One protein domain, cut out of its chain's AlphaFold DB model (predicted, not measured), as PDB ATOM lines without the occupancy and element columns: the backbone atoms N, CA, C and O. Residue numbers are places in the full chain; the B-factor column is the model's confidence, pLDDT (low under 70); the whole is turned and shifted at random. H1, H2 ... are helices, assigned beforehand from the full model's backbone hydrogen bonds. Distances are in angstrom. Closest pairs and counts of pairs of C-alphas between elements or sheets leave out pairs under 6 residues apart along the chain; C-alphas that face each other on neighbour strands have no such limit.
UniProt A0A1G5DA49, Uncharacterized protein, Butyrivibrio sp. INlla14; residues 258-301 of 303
ATOM      1  N   LEU A 258     163.089 115.360 131.587       73.38
ATOM      2  CA  LEU A 258     162.371 115.439 132.843       73.38
ATOM      3  C   LEU A 258     161.362 116.575 132.707       73.38
ATOM      4  O   LEU A 258     161.702 117.690 132.305       73.38
ATOM      5  N   SER A 259     160.112 116.275 133.016       82.38
ATOM      6  CA  SER A 259     159.080 117.277 133.235       82.38
ATOM      7  C   SER A 259     159.512 118.241 134.344       82.38
ATOM      8  O   SER A 259     160.295 117.892 135.231       82.38
ATOM      9  N   ALA A 260     158.968 119.458 134.341       79.62
ATOM     10  CA  ALA A 260     159.228 120.427 135.408       79.62
ATOM     11  C   ALA A 260     158.902 119.857 136.804       79.62
ATOM     12  O   ALA A 260     159.595 120.140 137.777       79.62
ATOM     13  N   THR A 261     157.892 118.986 136.882       83.44
ATOM     14  CA  THR A 261     157.531 118.222 138.081       83.44
ATOM     15  C   THR A 261     158.659 117.295 138.537       83.44
ATOM     16  O   THR A 261     158.997 117.287 139.716       83.44
ATOM     17  N   GLU A 262     159.271 116.536 137.629       85.19
ATOM     18  CA  GLU A 262     160.388 115.641 137.959       85.19
ATOM     19  C   GLU A 262     161.652 116.413 138.348       85.19
ATOM     20  O   GLU A 262     162.326 116.028 139.301       85.19
ATOM     21  N   ILE A 263     161.939 117.531 137.671       81.50
ATOM     22  CA  ILE A 263     163.046 118.431 138.030       81.50
ATOM     23  C   ILE A 263     162.849 118.975 139.448       81.50
ATOM     24  O   ILE A 263     163.788 119.002 140.241       81.50
ATOM     25  N   TYR A 264     161.627 119.385 139.794       83.00
ATOM     26  CA  TYR A 264     161.343 119.899 141.127       83.00
ATOM     27  C   TYR A 264     161.424 118.803 142.200       83.00
ATOM     28  O   TYR A 264     162.037 119.023 143.243       83.00
ATOM     29  N   ARG A 265     160.915 117.594 141.918       87.56
ATOM     30  CA  ARG A 265     160.998 116.444 142.841       87.56
ATOM     31  C   ARG A 265     162.419 116.012 143.180       87.56
ATOM     32  O   ARG A 265     162.630 115.479 144.261       87.56
ATOM     33  N   GLN A 266     163.394 116.229 142.297       84.94
ATOM     34  CA  GLN A 266     164.791 115.907 142.613       84.94
ATOM     35  C   GLN A 266     165.321 116.705 143.811       84.94
ATOM     36  O   GLN A 266     166.132 116.183 144.568       84.94
ATOM     37  N   ASN A 267     164.842 117.938 143.994       79.38
ATOM     38  CA  ASN A 267     165.218 118.792 145.123       79.38
ATOM     39  C   ASN A 267     164.182 118.765 146.259       79.38
ATOM     40  O   ASN A 267     164.523 119.083 147.393       79.38
ATOM     41  N   HIS A 268     162.944 118.368 145.950       81.69
ATOM     42  CA  HIS A 268     161.816 118.276 146.877       81.69
ATOM     43  C   HIS A 268     161.109 116.920 146.730       81.69
ATOM     44  O   HIS A 268     160.046 116.849 146.102       81.69
ATOM     45  N   PRO A 269     161.685 115.817 147.247       86.88
ATOM     46  CA  PRO A 269     161.113 114.476 147.102       86.88
ATOM     47  C   PRO A 269     159.697 114.348 147.678       86.88
ATOM     48  O   PRO A 269     158.933 113.483 147.254       86.88
ATOM     49  N   GLU A 270     159.347 115.214 148.629       87.00
ATOM     50  CA  GLU A 270     158.031 115.334 149.251       87.00
ATOM     51  C   GLU A 270     156.942 115.884 148.317       87.00
ATOM     52  O   GLU A 270     155.755 115.725 148.607       87.00
ATOM     53  N   TYR A 271     157.325 116.521 147.207       88.31
ATOM     54  CA  TYR A 271     156.399 117.165 146.284       88.31
ATOM     55  C   TYR A 271     155.586 116.149 145.471       88.31
ATOM     56  O   TYR A 271     156.103 115.447 144.591       88.31
ATOM     57  N   ASN A 272     154.269 116.134 145.675       87.12
ATOM     58  CA  ASN A 272     153.361 115.180 145.034       87.12
ATOM     59  C   ASN A 272     152.646 115.742 143.797       87.12
ATOM     60  O   ASN A 272     151.807 115.062 143.208       87.12
ATOM     61  N   GLY A 273     153.051 116.919 143.309       86.75
ATOM     62  CA  GLY A 273     152.457 117.552 142.125       86.75
ATOM     63  C   GLY A 273     151.382 118.594 142.442       86.75
ATOM     64  O   GLY A 273     150.713 119.072 141.529       86.75
ATOM     65  N   GLU A 274     151.202 118.942 143.711       90.81
ATOM     66  CA  GLU A 274     150.282 119.975 144.175       90.81
ATOM     67  C   GLU A 274     150.638 121.392 143.680       90.81
ATOM     68  O   GLU A 274     151.769 121.715 143.329       90.81
ATOM     69  N   ALA A 275     149.656 122.292 143.653       91.00
ATOM     70  CA  ALA A 275     149.888 123.683 143.282       91.00
ATOM     71  C   ALA A 275     150.432 124.479 144.482       91.00
ATOM     72  O   ALA A 275     149.666 124.859 145.366       91.00
ATOM     73  N   ILE A 276     151.741 124.735 144.507       85.75
ATOM     74  CA  ILE A 276     152.438 125.418 145.620       85.75
ATOM     75  C   ILE A 276     153.204 126.673 145.191       85.75
ATOM     76  O   ILE A 276     153.667 127.434 146.038       85.75
ATOM     77  N   PHE A 277     153.321 126.933 143.887       82.50
ATOM     78  CA  PHE A 277     154.042 128.094 143.373       82.50
ATOM     79  C   PHE A 277     153.114 129.279 143.174       82.50
ATOM     80  O   PHE A 277     151.993 129.130 142.702       82.50
ATOM     81  N   ARG A 278     153.607 130.485 143.446       83.12
ATOM     82  CA  ARG A 278     152.892 131.734 143.180       83.12
ATOM     83  C   ARG A 278     153.621 132.511 142.086       83.12
ATOM     84  O   ARG A 278     154.836 132.678 142.164       83.12
ATOM     85  N   PHE A 279     152.897 132.986 141.073       77.56
ATOM     86  CA  PHE A 279     153.464 133.833 140.018       77.56
ATOM     87  C   PHE A 279     153.086 135.302 140.251       77.56
ATOM     88  O   PHE A 279     151.905 135.660 140.211       77.56
ATOM     89  N   GLY A 280     154.081 136.155 140.505       77.19
ATOM     90  CA  GLY A 280     153.862 137.562 140.855       77.19
ATOM     91  C   GLY A 280     152.944 137.724 142.073       77.19
ATOM     92  O   GLY A 280     153.019 136.956 143.030       77.19
ATOM     93  N   ASN A 281     152.028 138.694 142.012       78.75
ATOM     94  CA  ASN A 281     151.058 138.952 143.086       78.75
ATOM     95  C   ASN A 281     149.768 138.114 142.968       78.75
ATOM     96  O   ASN A 281     148.836 138.302 143.754       78.75
ATOM     97  N   SER A 282     149.692 137.179 142.013       75.19
ATOM     98  CA  SER A 282     148.493 136.365 141.767       75.19
ATOM     99  C   SER A 282     148.094 135.575 143.007       75.19
ATOM    100  O   SER A 282     148.924 134.880 143.570       75.19
ATOM    101  N   ALA A 283     146.834 135.635 143.444       81.56
ATOM    102  CA  ALA A 283     146.341 134.783 144.534       81.56
ATOM    103  C   ALA A 283     146.253 133.291 144.145       81.56
ATOM    104  O   ALA A 283     146.078 132.440 145.012       81.56
ATOM    105  N   LYS A 284     146.377 132.972 142.849       89.12
ATOM    106  CA  LYS A 284     146.357 131.604 142.336       89.12
ATOM    107  C   LYS A 284     147.709 130.925 142.575       89.12
ATOM    108  O   LYS A 284     148.755 131.501 142.267       89.12
ATOM    109  N   LEU A 285     147.657 129.690 143.070       87.88
ATOM    110  CA  LEU A 285     148.804 128.790 143.107       87.88
ATOM    111  C   LEU A 285     148.866 127.948 141.828       87.88
ATOM    112  O   LEU A 285     147.840 127.642 141.217       87.88
ATOM    113  N   TYR A 286     150.081 127.588 141.440       88.56
ATOM    114  CA  TYR A 286     150.416 126.842 140.236       88.56
ATOM    115  C   TYR A 286     151.231 125.613 140.615       88.56
ATOM    116  O   TYR A 286     151.995 125.634 141.581       88.56
ATOM    117  N   THR A 287     151.082 124.548 139.842       90.69
ATOM    118  CA  THR A 287     151.986 123.395 139.870       90.69
ATOM    119  C   THR A 287     153.344 123.755 139.253       90.69
ATOM    120  O   THR A 287     153.470 124.742 138.520       90.69
ATOM    121  N   ALA A 288     154.367 122.933 139.505       86.75
ATOM    122  CA  ALA A 288     155.689 123.060 138.878       86.75
ATOM    123  C   ALA A 288     155.623 123.096 137.336       86.75
ATOM    124  O   ALA A 288     156.418 123.764 136.683       86.75
ATOM    125  N   GLU A 289     154.660 122.403 136.728       87.62
ATOM    126  CA  GLU A 289     154.521 122.381 135.273       87.62
ATOM    127  C   GLU A 289     153.831 123.632 134.721       87.62
ATOM    128  O   GLU A 289     154.217 124.163 133.679       87.62
ATOM    129  N   GLU A 290     152.828 124.146 135.431       87.62
ATOM    130  CA  GLU A 290     152.155 125.390 135.059       87.62
ATOM    131  C   GLU A 290     153.074 126.606 135.219       87.62
ATOM    132  O   GLU A 290     153.064 127.487 134.357       87.62
ATOM    133  N   ILE A 291     153.891 126.654 136.279       84.19
ATOM    134  CA  ILE A 291     154.832 127.763 136.490       84.19
ATOM    135  C   ILE A 291     155.909 127.788 135.398       84.19
ATOM    136  O   ILE A 291     156.277 128.866 134.932       84.19
ATOM    137  N   GLU A 292     156.362 126.621 134.930       83.38
ATOM    138  CA  GLU A 292     157.334 126.526 133.841       83.38
ATOM    139  C   GLU A 292     156.726 126.963 132.502       83.38
ATOM    140  O   GLU A 292     157.330 127.754 131.778       83.38
ATOM    141  N   LYS A 293     155.481 126.561 132.207       85.50
ATOM    142  CA  LYS A 293     154.743 127.053 131.027       85.50
ATOM    143  C   LYS A 293     154.579 128.575 131.054       85.50
ATOM    144  O   LYS A 293     154.776 129.226 130.029       85.50
ATOM    145  N   LEU A 294     154.270 129.155 132.217       82.12
ATOM    146  CA  LEU A 294     154.166 130.610 132.388       82.12
ATOM    147  C   LEU A 294     155.514 131.323 132.231       82.12
ATOM    148  O   LEU A 294     155.570 132.395 131.629       82.12
ATOM    149  N   ARG A 295     156.604 130.739 132.743       73.00
ATOM    150  CA  ARG A 295     157.965 131.258 132.546       73.00
ATOM    151  C   ARG A 295     158.350 131.252 131.073       73.00
ATOM    152  O   ARG A 295     158.783 132.283 130.569       73.00
ATOM    153  N   MET A 296     158.133 130.141 130.370       73.38
ATOM    154  CA  MET A 296     158.431 130.042 128.939       73.38
ATOM    155  C   MET A 296     157.598 131.022 128.107       73.38
ATOM    156  O   MET A 296     158.141 131.693 127.236       73.38
ATOM    157  N   ALA A 297     156.306 131.173 128.414       74.88
ATOM    158  CA  ALA A 297     155.442 132.129 127.725       74.88
ATOM    159  C   ALA A 297     155.899 133.588 127.913       74.88
ATOM    160  O   ALA A 297     155.863 134.361 126.959       74.88
ATOM    161  N   ASN A 298     156.376 133.959 129.107       64.62
ATOM    162  CA  ASN A 298     156.869 135.314 129.380       64.62
ATOM    163  C   ASN A 298     158.288 135.579 128.852       64.62
ATOM    164  O   ASN A 298     158.598 136.721 128.533       64.62
ATOM    165  N   ILE A 299     159.138 134.555 128.722       54.47
ATOM    166  CA  ILE A 299     160.467 134.686 128.096       54.47
ATOM    167  C   ILE A 299     160.347 134.862 126.573       54.47
ATOM    168  O   ILE A 299     161.168 135.539 125.966       54.47
ATOM    169  N   VAL A 300     159.309 134.294 125.949       46.09
ATOM    170  CA  VAL A 300     159.062 134.412 124.498       46.09
ATOM    171  C   VAL A 300     158.323 135.714 124.126       46.09
ATOM    172  O   VAL A 300     158.291 136.084 122.955       46.09
ATOM    173  N   TYR A 301     157.781 136.455 125.102       36.62
ATOM    174  CA  TYR A 301     157.003 137.684 124.886       36.62
ATOM    175  C   TYR A 301     157.420 138.855 125.792       36.62
ATOM    176  O   TYR A 301     156.573 139.500 126.413       36.62
TER     177      TYR A 301
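AT A GLANCE: This is residues 258 to 301 of the 303 residues of an uncharacterized protein of Butyrivibrio sp. INlla14 (UniProt A0A1G5DA49). Two helices, H1 and the longer H2, meet near their first residues in a wide V, and the long link between them, residues 268 to 287, loops out to one side and folds back. In it residues 277 to 278 pair antiparallel with 285 to 286; residues 296 to 301 stick out. The 44 printed residues are of the class all helix, with 21, under half, in H1 and H2 and no named strand. The whole is flat, 31 by 24 by 12 A, and only just compact, close to loose, with a radius of gyration of the C-alphas of 10.8 A.

HOW THE PARTS SIT: Look first at H1, residues 260 to 267, with 3 of 4 O i to N i+4 pairs within hydrogen-bond range. In H2, residues 288 to 300, every such pair is. H2 touches H1 with residues 288 to 292 alone; the closest C-alphas, of Ala 260 and Glu 289, are 5.1 A apart. They run opposite ways at a steep tilt of 63 degrees.

IN THESE COORDINATES: Find C-alpha 260 at (159.228, 120.427, 135.408); H1 runs 11.5 A from there. H2 runs 18.6 A to C-alpha 300 at (159.062, 134.412, 124.498).

THE WHOLE: The farthest C-alphas, of Glu 270 and Tyr 301, are 33.1 A apart. The printed part has no cut; pLDDT is under 70 at residues 298 to 301.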